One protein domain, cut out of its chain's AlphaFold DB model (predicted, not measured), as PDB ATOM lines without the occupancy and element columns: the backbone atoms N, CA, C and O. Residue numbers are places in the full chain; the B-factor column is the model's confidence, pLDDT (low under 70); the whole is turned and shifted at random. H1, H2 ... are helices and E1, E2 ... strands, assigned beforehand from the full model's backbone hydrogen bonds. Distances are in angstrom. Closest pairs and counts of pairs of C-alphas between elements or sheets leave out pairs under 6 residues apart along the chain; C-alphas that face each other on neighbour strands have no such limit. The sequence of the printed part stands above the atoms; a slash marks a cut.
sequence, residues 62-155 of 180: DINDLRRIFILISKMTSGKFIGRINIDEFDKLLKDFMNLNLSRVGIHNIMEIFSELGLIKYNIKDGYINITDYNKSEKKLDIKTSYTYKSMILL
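AT A GLANCE: This is residues 62 to 155 of the 180 residues of an uncharacterized protein of Thermoanaerobacterales bacterium (UniProt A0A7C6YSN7). A small sheet of three strands is covered on one face by H3, which packs along E2 and lies between the sheet and H4. H1 and H2 stand crosswise to H3, and a long link, residues 135 to 146, leads from E3 round to H4. The printed part has 94 residues, in order H1 E1 H2 H3 E2 E3 H4; the sheet, E1 - E3 - E2, is all antiparallel, and the class is mixed, helices and strands. It is compact, radius of gyration of the C-alphas 12.6 A, and rounded, spanning 29 by 27 by 23 A.

IN THESE COORDINATES: H1, residues 63 to 76, is 20.1 A long and begins at C-alpha 63 (-7.781, 27.273, 40.874). E1 is residues 83 to 86, 10.1 A; H2 residues 87 to 98, 15.5 A; H3 residues 104 to 116, 18.3 A. E2, residues 120 to 125, 16.0 A, and E3, residues 128 to 134, 16.7 A, form a hairpin. H4, residues 147 to 155, 12.1 A, ends at C-alpha 155 (-15.901, 40.410, 33.140).

HOW THE PARTS SIT: E3 is the inner strand; N 85 and O 129 are 2.9 A apart across E1 and E3, N 130 and O 123 2.8 A across E3 and E2. H2 and H3 on one face make two layers. E1, H2 H3, E2 is a split strand-helix-strand unit, E3 between its strands, with a right-handed crossover. H3 runs along E2, height over the sheet 9.5 A. H1 only grazes the sheet with residues 73 to 76. H3 and H4 touch, closest C-alphas Ile 113 and Thr 148, 6.0 A, at a steep tilt of 51 degrees, opposite ways. H1 and H4 are apart. In H1, H2, H3 and H4 every O i to N i+4 pair is within hydrogen-bond range.

THE WHOLE: The C-alphas farthest apart, Ser 78 and Leu 154, are 35.6 A apart. The printed part has no cut; E3 to H4 is the long link. No printed residue is under 70 in pLDDT.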
ATOM      1  N   ASP A  62      -9.558  31.379  42.933       82.69
ATOM      2  CA  ASP A  62      -8.545  30.859  42.027       82.69
ATOM      3  C   ASP A  62      -8.629  29.321  41.907       82.69
ATOM      4  O   ASP A  62      -9.456  28.640  42.523       82.69
ATOM      5  N   ILE A  63      -7.768  28.728  41.077       84.31
ATOM      6  CA  ILE A  63      -7.781  27.273  40.874       84.31
ATOM      7  C   ILE A  63      -7.427  26.481  42.145       84.31
ATOM      8  O   ILE A  63      -7.880  25.347  42.318       84.31
ATOM      9  N   ASN A  64      -6.607  27.043  43.033       85.88
ATOM     10  CA  ASN A  64      -6.243  26.419  44.299       85.88
ATOM     11  C   ASN A  64      -7.380  26.541  45.310       85.88
ATOM     12  O   ASN A  64      -7.651  25.572  46.020       85.88
ATOM     13  N   ASP A  65      -8.072  27.677  45.328       88.50
ATOM     14  CA  ASP A  65      -9.290  27.876  46.100       88.50
ATOM     15  C   ASP A  65     -10.332  26.847  45.688       88.50
ATOM     16  O   ASP A  65     -10.768  26.063  46.523       88.50
ATOM     17  N   LEU A  66     -10.636  26.722  44.396       90.12
ATOM     18  CA  LEU A  66     -11.595  25.729  43.904       90.12
ATOM     19  C   LEU A  66     -11.230  24.297  44.314       90.12
ATOM     20  O   LEU A  66     -12.098  23.538  44.742       90.12
ATOM     21  N   ARG A  67      -9.947  23.922  44.271       88.88
ATOM     22  CA  ARG A  67      -9.486  22.608  44.759       88.88
ATOM     23  C   ARG A  67      -9.733  22.422  46.253       88.88
ATOM     24  O   ARG A  67     -10.202  21.367  46.674       88.88
ATOM     25  N   ARG A  68      -9.402  23.426  47.061       90.12
ATOM     26  CA  ARG A  68      -9.600  23.390  48.516       90.12
ATOM     27  C   ARG A  68     -11.086  23.344  48.871       90.12
ATOM     28  O   ARG A  68     -11.464  22.549  49.727       90.12
ATOM     29  N   ILE A  69     -11.920  24.109  48.168       91.94
ATOM     30  CA  ILE A  69     -13.377  24.098  48.329       91.94
ATOM     31  C   ILE A  69     -13.940  22.718  47.982       91.94
ATOM     32  O   ILE A  69     -14.743  22.167  48.729       91.94
ATOM     33  N   PHE A  70     -13.470  22.107  46.896       90.44
ATOM     34  CA  PHE A  70     -13.883  20.760  46.518       90.44
ATOM     35  C   PHE A  70     -13.532  19.710  47.588       90.44
ATOM     36  O   PHE A  70     -14.342  18.841  47.918       90.44
ATOM     37  N   ILE A  71     -12.344  19.814  48.192       89.00
ATOM     38  CA  ILE A  71     -11.938  18.971  49.327       89.00
ATOM     39  C   ILE A  71     -12.820  19.235  50.555       89.00
ATOM     40  O   ILE A  71     -13.186  18.292  51.254       89.00
ATOM     41  N   LEU A  72     -13.168  20.494  50.827       90.94
ATOM     42  CA  LEU A  72     -14.049  20.859  51.935       90.94
ATOM     43  C   LEU A  72     -15.441  20.236  51.768       90.94
ATOM     44  O   LEU A  72     -15.939  19.613  52.703       90.94
ATOM     45  N   ILE A  73     -16.015  20.306  50.564       91.00
ATOM     46  CA  ILE A  73     -17.287  19.653  50.219       91.00
ATOM     47  C   ILE A  73     -17.216  18.143  50.483       91.00
ATOM     48  O   ILE A  73     -18.142  17.575  51.069       91.00
ATOM     49  N   SER A  74     -16.109  17.483  50.117       87.81
ATOM     50  CA  SER A  74     -15.932  16.052  50.408       87.81
ATOM     51  C   SER A  74     -15.987  15.770  51.907       87.81
ATOM     52  O   SER A  74     -16.674  14.849  52.335       87.81
ATOM     53  N   LYS A  75     -15.327  16.592  52.728       87.69
ATOM     54  CA  LYS A  75     -15.310  16.424  54.185       87.69
ATOM     55  C   LYS A  75     -16.693  16.635  54.792       87.69
ATOM     56  O   LYS A  75     -17.135  15.802  55.578       87.69
ATOM     57  N   MET A  76     -17.396  17.693  54.383       87.25
ATOM     58  CA  MET A  76     -18.753  17.995  54.863       87.25
ATOM     59  C   MET A  76     -19.758  16.893  54.521       87.25
ATOM     60  O   MET A  76     -20.715  16.662  55.248       87.25
ATOM     61  N   THR A  77     -19.516  16.166  53.434       85.06
ATOM     62  CA  THR A  77     -20.348  15.037  53.000       85.06
ATOM     63  C   THR A  77     -19.804  13.683  53.470       85.06
ATOM     64  O   THR A  77     -20.211  12.638  52.961       85.06
ATOM     65  N   SER A  78     -18.880  13.666  54.443       82.38
ATOM     66  CA  SER A  78     -18.239  12.445  54.966       82.38
ATOM     67  C   SER A  78     -17.619  11.561  53.870       82.38
ATOM     68  O   SER A  78     -17.671  10.334  53.926       82.38
ATOM     69  N   GLY A  79     -17.082  12.189  52.827       76.19
ATOM     70  CA  GLY A  79     -16.477  11.554  51.658       76.19
ATOM     71  C   GLY A  79     -17.469  11.047  50.609       76.19
ATOM     72  O   GLY A  79     -17.036  10.638  49.534       76.19
ATOM     73  N   LYS A  80     -18.783  11.087  50.875       77.69
ATOM     74  CA  LYS A  80     -19.811  10.586  49.950       77.69
ATOM     75  C   LYS A  80     -20.097  11.543  48.795       77.69
ATOM     76  O   LYS A  80     -20.590  11.081  47.771       77.69
ATOM     77  N   PHE A  81     -19.800  12.840  48.950       84.19
ATOM     78  CA  PHE A  81     -20.131  13.956  48.042       84.19
ATOM     79  C   PHE A  81     -21.624  14.186  47.791       84.19
ATOM     80  O   PHE A  81     -22.052  15.331  47.718       84.19
ATOM     81  N   ILE A  82     -22.426  13.130  47.709       88.62
ATOM     82  CA  ILE A  82     -23.879  13.188  47.623       88.62
ATOM     83  C   ILE A  82     -24.434  13.506  49.011       88.62
ATOM     84  O   ILE A  82     -24.155  12.799  49.984       88.62
ATOM     85  N   GLY A  83     -25.225  14.570  49.109       89.44
ATOM     86  CA  GLY A  83     -25.769  15.016  50.384       89.44
ATOM     87  C   GLY A  83     -26.296  16.443  50.361       89.44
ATOM     88  O   GLY A  83     -26.399  17.082  49.314       89.44
ATOM     89  N   ARG A  84     -26.645  16.928  51.553       92.94
ATOM     90  CA  ARG A  84     -27.095  18.301  51.781       92.94
ATOM     91  C   ARG A  84     -26.036  19.068  52.549       92.94
ATOM     92  O   ARG A  84     -25.564  18.592  53.574       92.94
ATOM     93  N   ILE A  85     -25.724  20.263  52.072       93.94
ATOM     94  CA  ILE A  85     -24.790  21.187  52.708       93.94
ATOM     95  C   ILE A  85     -25.566  22.454  53.051       93.94
ATOM     96  O   ILE A  85     -26.175  23.056  52.166       93.94
ATOM     97  N   ASN A  86     -25.582  22.847  54.324       93.69
ATOM     98  CA  ASN A  86     -26.159  24.126  54.728       93.69
ATOM     99  C   ASN A  86     -25.270  25.268  54.204       93.69
ATOM    100  O   ASN A  86     -24.057  25.249  54.412       93.69
ATOM    101  N   ILE A  87     -25.860  26.243  53.506       93.12
ATOM    102  CA  ILE A  87     -25.098  27.332  52.871       93.12
ATOM    103  C   ILE A  87     -24.412  28.219  53.908       93.12
ATOM    104  O   ILE A  87     -23.271  28.615  53.689       93.12
ATOM    105  N   ASP A  88     -25.078  28.524  55.020       92.00
ATOM    106  CA  ASP A  88     -24.538  29.426  56.038       92.00
ATOM    107  C   ASP A  88     -23.396  28.747  56.820       92.00
ATOM    108  O   ASP A  88     -22.384  29.376  57.130       92.00
ATOM    109  N   GLU A  89     -23.499  27.436  57.069       92.19
ATOM    110  CA  GLU A  89     -22.394  26.639  57.618       92.19
ATOM    111  C   GLU A  89     -21.213  26.574  56.643       92.19
ATOM    112  O   GLU A  89     -20.065  26.771  57.038       92.19
ATOM    113  N   PHE A  90     -21.482  26.343  55.357       92.81
ATOM    114  CA  PHE A  90     -20.443  26.302  54.337       92.81
ATOM    115  C   PHE A  90     -19.721  27.646  54.195       92.81
ATOM    116  O   PHE A  90     -18.493  27.672  54.191       92.81
ATOM    117  N   ASP A  91     -20.459  28.757  54.154       90.75
ATOM    118  CA  ASP A  91     -19.904  30.116  54.142       90.75
ATOM    119  C   ASP A  91     -19.011  30.373  55.363       90.75
ATOM    120  O   ASP A  91     -17.888  30.865  55.234       90.75
ATOM    121  N   LYS A  92     -19.459  29.959  56.554       90.75
ATOM    122  CA  LYS A  92     -18.647  30.050  57.768       90.75
ATOM    123  C   LYS A  92     -17.339  29.262  57.639       90.75
ATOM    124  O   LYS A  92     -16.279  29.793  57.953       90.75
ATOM    125  N   LEU A  93     -17.381  28.033  57.124       91.00
ATOM    126  CA  LEU A  93     -16.176  27.220  56.930       91.00
ATOM    127  C   LEU A  93     -15.221  27.822  55.888       91.00
ATOM    128  O   LEU A  93     -14.005  27.780  56.070       91.00
ATOM    129  N   LEU A  94     -15.750  28.404  54.811       89.44
ATOM    130  CA  LEU A  94     -14.947  29.104  53.803       89.44
ATOM    131  C   LEU A  94     -14.206  30.301  54.415       89.44
ATOM    132  O   LEU A  94     -13.013  30.494  54.156       89.44
ATOM    133  N   LYS A  95     -14.876  31.062  55.284       87.50
ATOM    134  CA  LYS A  95     -14.272  32.183  56.012       87.50
ATOM    135  C   LYS A  95     -13.222  31.707  57.012       87.50
ATOM    136  O   LYS A  95     -12.079  32.149  56.936       87.50
ATOM    137  N   ASP A  96     -13.587  30.772  57.883       86.88
ATOM    138  CA  ASP A  96     -12.756  30.353  59.015       86.88
ATOM    139  C   ASP A  96     -11.504  29.577  58.567       86.88
ATOM    140  O   ASP A  96     -10.418  29.781  59.107       86.88
ATOM    141  N   PHE A  97     -11.628  28.700  57.562       81.75
ATOM    142  CA  PHE A  97     -10.534  27.810  57.150       81.75
ATOM    143  C   PHE A  97      -9.760  28.289  55.927       81.75
ATOM    144  O   PHE A  97      -8.630  27.847  55.713       81.75
ATOM    145  N   MET A  98     -10.361  29.141  55.097       81.31
ATOM    146  CA  MET A  98      -9.758  29.547  53.827       81.31
ATOM    147  C   MET A  98      -9.583  31.059  53.692       81.31
ATOM    148  O   MET A  98      -8.979  31.493  52.714       81.31
ATOM    149  N   ASN A  99     -10.071  31.857  54.653       82.12
ATOM    150  CA  ASN A  99     -10.129  33.318  54.557       82.12
ATOM    151  C   ASN A  99     -10.837  33.793  53.270       82.12
ATOM    152  O   ASN A  99     -10.540  34.859  52.723       82.12
ATOM    153  N   LEU A 100     -11.771  32.978  52.766       80.62
ATOM    154  CA  LEU A 100     -12.576  33.288  51.594       80.62
ATOM    155  C   LEU A 100     -13.905  33.871  52.053       80.62
ATOM    156  O   LEU A 100     -14.745  33.179  52.616       80.62
ATOM    157  N   ASN A 101     -14.096  35.160  51.788       78.88
ATOM    158  CA  ASN A 101     -15.370  35.829  52.013       78.88
ATOM    159  C   ASN A 101     -16.152  35.853  50.697       78.88
ATOM    160  O   ASN A 101     -16.028  36.790  49.907       78.88
ATOM    161  N   LEU A 102     -16.890  34.775  50.446       78.88
ATOM    162  CA  LEU A 102     -17.679  34.601  49.234       78.88
ATOM    163  C   LEU A 102     -19.119  35.039  49.492       78.88
ATOM    164  O   LEU A 102     -19.723  34.705  50.504       78.88
ATOM    165  N   SER A 103     -19.701  35.782  48.552       80.69
ATOM    166  CA  SER A 103     -21.144  36.019  48.569       80.69
ATOM    167  C   SER A 103     -21.896  34.727  48.226       80.69
ATOM    168  O   SER A 103     -21.330  33.796  47.646       80.69
ATOM    169  N   ARG A 104     -23.210  34.678  48.490       82.81
ATOM    170  CA  ARG A 104     -24.062  33.562  48.032       82.81
ATOM    171  C   ARG A 104     -23.971  33.339  46.517       82.81
ATOM    172  O   ARG A 104     -24.003  32.198  46.068       82.81
ATOM    173  N   VAL A 105     -23.797  34.413  45.745       83.19
ATOM    174  CA  VAL A 105     -23.555  34.345  44.295       83.19
ATOM    175  C   VAL A 105     -22.201  33.697  43.997       83.19
ATOM    176  O   VAL A 105     -22.119  32.847  43.120       83.19
ATOM    177  N   GLY A 106     -21.153  34.031  44.755       85.94
ATOM    178  CA  GLY A 106     -19.844  33.380  44.636       85.94
ATOM    179  C   GLY A 106     -19.917  31.874  44.896       85.94
ATOM    180  O   GLY A 106     -19.404  31.088  44.103       85.94
ATOM    181  N   ILE A 107     -20.628  31.461  45.952       89.81
ATOM    182  CA  ILE A 107     -20.883  30.043  46.253       89.81
ATOM    183  C   ILE A 107     -21.626  29.369  45.095       89.81
ATOM    184  O   ILE A 107     -21.222  28.294  44.655       89.81
ATOM    185  N   HIS A 108     -22.675  30.002  44.564       90.56
ATOM    186  CA  HIS A 108     -23.403  29.471  43.414       90.56
ATOM    187  C   HIS A 108     -22.493  29.296  42.190       90.56
ATOM    188  O   HIS A 108     -22.464  28.209  41.622       90.56
ATOM    189  N   ASN A 109     -21.680  30.301  41.852       90.75
ATOM    190  CA  ASN A 109     -20.735  30.226  40.736       90.75
ATOM    191  C   ASN A 109     -19.733  29.076  40.901       90.75
ATOM    192  O   ASN A 109     -19.393  28.416  39.925       90.75
ATOM    193  N   ILE A 110     -19.267  28.811  42.125       91.94
ATOM    194  CA  ILE A 110     -18.384  27.671  42.407       91.94
ATOM    195  C   ILE A 110     -19.085  26.345  42.125       91.94
ATOM    196  O   ILE A 110     -18.520  25.479  41.455       91.94
ATOM    197  N   MET A 111     -20.311  26.182  42.628       94.00
ATOM    198  CA  MET A 111     -21.080  24.961  42.394       94.00
ATOM    199  C   MET A 111     -21.378  24.776  40.902       94.00
ATOM    200  O   MET A 111     -21.279  23.660  40.394       94.00
ATOM    201  N   GLU A 112     -21.653  25.869  40.189       94.69
ATOM    202  CA  GLU A 112     -21.864  25.862  38.744       94.69
ATOM    203  C   GLU A 112     -20.602  25.459  37.981       94.69
ATOM    204  O   GLU A 112     -20.668  24.577  37.130       94.69
ATOM    205  N   ILE A 113     -19.430  25.991  38.346       94.06
ATOM    206  CA  ILE A 113     -18.146  25.552  37.778       94.06
ATOM    207  C   ILE A 113     -17.972  24.041  37.964       94.06
ATOM    208  O   ILE A 113     -17.615  23.340  37.019       94.06
ATOM    209  N   PHE A 114     -18.222  23.508  39.162       93.38
ATOM    210  CA  PHE A 114     -18.098  22.067  39.390       93.38
ATOM    211  C   PHE A 114     -19.099  21.256  38.556       93.38
ATOM    212  O   PHE A 114     -18.742  20.188  38.057       93.38
ATOM    213  N   SER A 115     -20.316  21.766  38.365       94.12
ATOM    214  CA  SER A 115     -21.329  21.157  37.498       94.12
ATOM    215  C   SER A 115     -20.902  21.134  36.028       94.12
ATOM    216  O   SER A 115     -20.899  20.078  35.397       94.12
ATOM    217  N   GLU A 116     -20.436  22.265  35.496       94.69
ATOM    218  CA  GLU A 116     -19.954  22.404  34.116       94.69
ATOM    219  C   GLU A 116     -18.713  21.544  33.831       94.69
ATOM    220  O   GLU A 116     -18.544  21.031  32.724       94.69
ATOM    221  N   LEU A 117     -17.853  21.348  34.834       91.75
ATOM    222  CA  LEU A 117     -16.713  20.428  34.763       91.75
ATOM    223  C   LEU A 117     -17.123  18.952  34.889       91.75
ATOM    224  O   LEU A 117     -16.266  18.070  34.822       91.75
ATOM    225  N   GLY A 118     -18.415  18.675  35.076       90.44
ATOM    226  CA  GLY A 118     -18.967  17.334  35.205       90.44
ATOM    227  C   GLY A 118     -18.601  16.644  36.515       90.44
ATOM    228  O   GLY A 118     -18.670  15.421  36.572       90.44
ATOM    229  N   LEU A 119     -18.194  17.390  37.549       91.25
ATOM    230  CA  LEU A 119     -17.826  16.831  38.853       91.25
ATOM    231  C   LEU A 119     -19.046  16.483  39.691       91.25
ATOM    232  O   LEU A 119     -19.038  15.474  40.390       91.25
ATOM    233  N   ILE A 120     -20.074  17.324  39.654       93.25
ATOM    234  CA  ILE A 120     -21.273  17.166  40.473       93.25
ATOM    235  C   ILE A 120     -22.523  17.507  39.671       93.25
ATOM    236  O   ILE A 120     -22.461  18.240  38.691       93.25
ATOM    237  N   LYS A 121     -23.680  17.048  40.141       94.88
ATOM    238  CA  LYS A 121     -24.957  17.718  39.866       94.88
ATOM    239  C   LYS A 121     -25.505  18.234  41.176       94.88
ATOM    240  O   LYS A 121     -25.411  17.546  42.194       94.88
ATOM    241  N   TYR A 122     -26.076  19.428  41.150       95.69
ATOM    242  CA  TYR A 122     -26.588  20.048  42.357       95.69
ATOM    243  C   TYR A 122     -27.856  20.858  42.092       95.69
ATOM    244  O   TYR A 122     -28.171  21.215  40.961       95.69
ATOM    245  N   ASN A 123     -28.584  21.151  43.162       95.06
ATOM    246  CA  ASN A 123     -29.603  22.192  43.189       95.06
ATOM    247  C   ASN A 123     -29.548  22.929  44.528       95.06
ATOM    248  O   ASN A 123     -29.050  22.392  45.519       95.06
ATOM    249  N   ILE A 124     -30.060  24.154  44.560       94.25
ATOM    250  CA  ILE A 124     -30.167  24.941  45.788       94.25
ATOM    251  C   ILE A 124     -31.640  25.018  46.174       94.25
ATOM    252  O   ILE A 124     -32.472  25.435  45.370       94.25
ATOM    253  N   LYS A 125     -31.964  24.612  47.403       93.44
ATOM    254  CA  LYS A 125     -33.329  24.672  47.932       93.44
ATOM    255  C   LYS A 125     -33.308  24.937  49.433       93.44
ATOM    256  O   LYS A 125     -32.536  24.305  50.147       93.44
ATOM    257  N   ASP A 126     -34.149  25.861  49.894       91.81
ATOM    258  CA  ASP A 126     -34.379  26.161  51.317       91.81
ATOM    259  C   ASP A 126     -33.095  26.471  52.118       91.81
ATOM    260  O   ASP A 126     -32.969  26.096  53.278       91.81
ATOM    261  N   GLY A 127     -32.111  27.133  51.497       92.38
ATOM    262  CA  GLY A 127     -30.825  27.452  52.140       92.38
ATOM    263  C   GLY A 127     -29.804  26.308  52.148       92.38
ATOM    264  O   GLY A 127     -28.751  26.429  52.773       92.38
ATOM    265  N   TYR A 128     -30.076  25.218  51.429       94.75
ATOM    266  CA  TYR A 128     -29.175  24.077  51.292       94.75
ATOM    267  C   TYR A 128     -28.721  23.884  49.850       94.75
ATOM    268  O   TYR A 128     -29.504  24.029  48.909       94.75
ATOM    269  N   ILE A 129     -27.465  23.473  49.690       95.56
ATOM    270  CA  ILE A 129     -26.938  22.903  48.454       95.56
ATOM    271  C   ILE A 129     -27.165  21.393  48.517       95.56
ATOM    272  O   ILE A 129     -26.609  20.705  49.373       95.56
ATOM    273  N   ASN A 130     -27.993  20.877  47.616       95.00
ATOM    274  CA  ASN A 130     -28.255  19.452  47.471       95.00
ATOM    275  C   ASN A 130     -27.392  18.919  46.330       95.00
ATOM    276  O   ASN A 130     -27.692  19.184  45.168       95.00
ATOM    277  N   ILE A 131     -26.343  18.166  46.649       95.00
ATOM    278  CA  ILE A 131     -25.532  17.465  45.652       95.00
ATOM    279  C   ILE A 131     -26.210  16.125  45.380       95.00
ATOM    280  O   ILE A 131     -26.311  15.279  46.268       95.00
ATOM    281  N   THR A 132     -26.716  15.957  44.162       93.50
ATOM    282  CA  THR A 132     -27.517  14.795  43.748       93.50
ATOM    283  C   THR A 132     -26.703  13.744  43.012       93.50
ATOM    284  O   THR A 132     -27.126  12.596  42.929       93.50
ATOM    285  N   ASP A 133     -25.566  14.137  42.446       92.12
ATOM    286  CA  ASP A 133     -24.697  13.262  41.667       92.12
ATOM    287  C   ASP A 133     -23.244  13.708  41.847       92.12
ATOM    288  O   ASP A 133     -22.980  14.901  42.019       92.12
ATOM    289  N   TYR A 134     -22.320  12.753  41.803       91.12
ATOM    290  CA  TYR A 134     -20.886  12.984  41.928       91.12
ATOM    291  C   TYR A 134     -20.132  12.053  40.985       91.12
ATOM    292  O   TYR A 134     -20.237  10.831  41.074       91.12
ATOM    293  N   ASN A 135     -19.313  12.643  40.120       86.94
ATOM    294  CA  ASN A 135     -18.433  11.918  39.227       86.94
ATOM    295  C   ASN A 135     -16.978  12.207  39.593       86.94
ATOM    296  O   ASN A 135     -16.449  13.305  39.391       86.94
ATOM    297  N   LYS A 136     -16.310  11.178  40.116       77.94
ATOM    298  CA  LYS A 136     -14.874  11.208  40.367       77.94
ATOM    299  C   LYS A 136     -14.139  11.091  39.029       77.94
ATOM    300  O   LYS A 136     -13.708  10.011  38.641       77.94
ATOM    301  N   SER A 137     -14.013  12.206  38.311       73.44
ATOM    302  CA  SER A 137     -13.239  12.250  37.069       73.44
ATOM    303  C   SER A 137     -11.778  11.888  37.340       73.44
ATOM    304  O   SER A 137     -11.084  12.584  38.080       73.44
ATOM    305  N   GLU A 138     -11.287  10.831  36.694       71.06
ATOM    306  CA  GLU A 138      -9.861  10.467  36.694       71.06
ATOM    307  C   GLU A 138      -9.040  11.326  35.721       71.06
ATOM    308  O   GLU A 138      -7.810  11.367  35.777       71.06
ATOM    309  N   LYS A 139      -9.716  12.051  34.822       74.56
ATOM    310  CA  LYS A 139      -9.071  12.955  33.870       74.56
ATOM    311  C   LYS A 139      -8.735  14.280  34.542       74.56
ATOM    312  O   LYS A 139      -9.535  14.829  35.300       74.56
ATOM    313  N   LYS A 140      -7.568  14.829  34.190       78.19
ATOM    314  CA  LYS A 140      -7.176  16.193  34.557       78.19
ATOM    315  C   LYS A 140      -8.217  17.169  34.005       78.19
ATOM    316  O   LYS A 140      -8.371  17.285  32.793       78.19
ATOM    317  N   LEU A 141      -8.918  17.853  34.900       80.94
ATOM    318  CA  LEU A 141      -9.902  18.861  34.528       80.94
ATOM    319  C   LEU A 141      -9.211  20.135  34.054       80.94
ATOM    320  O   LEU A 141      -8.253  20.602  34.678       80.94
ATOM    321  N   ASP A 142      -9.726  20.705  32.971       86.50
ATOM    322  CA  ASP A 142      -9.346  22.032  32.509       86.50
ATOM    323  C   ASP A 142     -10.427  23.031  32.912       86.50
ATOM    324  O   ASP A 142     -11.509  23.058  32.339       86.50
ATOM    325  N   ILE A 143     -10.123  23.886  33.887       87.19
ATOM    326  CA  ILE A 143     -11.050  24.920  34.355       87.19
ATOM    327  C   ILE A 143     -11.478  25.879  33.236       87.19
ATOM    328  O   ILE A 143     -12.560  26.456  33.288       87.19
ATOM    329  N   LYS A 144     -10.660  26.026  32.185       87.81
ATOM    330  CA  LYS A 144     -10.990  26.874  31.041       87.81
ATOM    331  C   LYS A 144     -12.148  26.312  30.222       87.81
ATOM    332  O   LYS A 144     -12.648  27.022  29.355       87.81
ATOM    333  N   THR A 145     -12.606  25.079  30.438       89.69
ATOM    334  CA  THR A 145     -13.811  24.574  29.765       89.69
ATOM    335  C   THR A 145     -15.098  25.087  30.408       89.69
ATOM    336  O   THR A 145     -16.089  25.206  29.693       89.69
ATOM    337  N   SER A 146     -15.065  25.490  31.685       92.44
ATOM    338  CA  SER A 146     -16.207  26.085  32.384       92.44
ATOM    339  C   SER A 146     -16.603  27.430  31.760       92.44
ATOM    340  O   SER A 146     -15.787  28.349  31.627       92.44
ATOM    341  N   TYR A 147     -17.873  27.543  31.372       93.94
ATOM    342  CA  TYR A 147     -18.470  28.771  30.857       93.94
ATOM    343  C   TYR A 147     -18.568  29.835  31.950       93.94
ATOM    344  O   TYR A 147     -18.239  30.998  31.704       93.94
ATOM    345  N   THR A 148     -18.947  29.435  33.161       92.31
ATOM    346  CA  THR A 148     -19.034  30.328  34.317       92.31
ATOM    347  C   THR A 148     -17.664  30.917  34.653       92.31
ATOM    348  O   THR A 148     -17.521  32.139  34.745       92.31
ATOM    349  N   TYR A 149     -16.615  30.089  34.719       91.31
ATOM    350  CA  TYR A 149     -15.248  30.565  34.942       91.31
ATOM    351  C   TYR A 149     -14.775  31.521  33.837       91.31
ATOM    352  O   TYR A 149     -14.271  32.606  34.127       91.31
ATOM    353  N   LYS A 150     -14.988  31.160  32.563       91.12
ATOM    354  CA  LYS A 150     -14.678  32.026  31.412       91.12
ATOM    355  C   LYS A 150     -15.383  33.377  31.495       91.12
ATOM    356  O   LYS A 150     -14.753  34.404  31.270       91.12
ATOM    357  N   SER A 151     -16.672  33.379  31.816       89.12
ATOM    358  CA  SER A 151     -17.479  34.599  31.900       89.12
ATOM    359  C   SER A 151     -16.984  35.529  33.004       89.12
ATOM    360  O   SER A 151     -16.941  36.742  32.801       89.12
ATOM    361  N   MET A 152     -16.534  34.976  34.133       86.38
ATOM    362  CA  MET A 152     -15.934  35.771  35.207       86.38
ATOM    363  C   MET A 152     -14.593  36.395  34.793       86.38
ATOM    364  O   MET A 152     -14.391  37.584  35.031       86.38
ATOM    365  N   ILE A 153     -13.715  35.653  34.102       88.12
ATOM    366  CA  ILE A 153     -12.472  36.224  33.546       88.12
ATOM    367  C   ILE A 153     -12.784  37.347  32.550       88.12
ATOM    368  O   ILE A 153     -12.241  38.442  32.666       88.12
ATOM    369  N   LEU A 154     -13.715  37.115  31.621       87.56
ATOM    370  CA  LEU A 154     -14.112  38.118  30.629       87.56
ATOM    371  C   LEU A 154     -14.690  39.384  31.270       87.56
ATOM    372  O   LEU A 154     -14.515  40.477  30.735       87.56
ATOM    373  N   LEU A 155     -15.398  39.259  32.395       84.38
ATOM    374  CA  LEU A 155     -15.901  40.410  33.140       84.38
ATOM    375  C   LEU A 155     -14.751  41.234  33.732       84.38
ATOM    376  O   LEU A 155     -14.757  42.456  33.601       84.38
TER     377      LEU A 155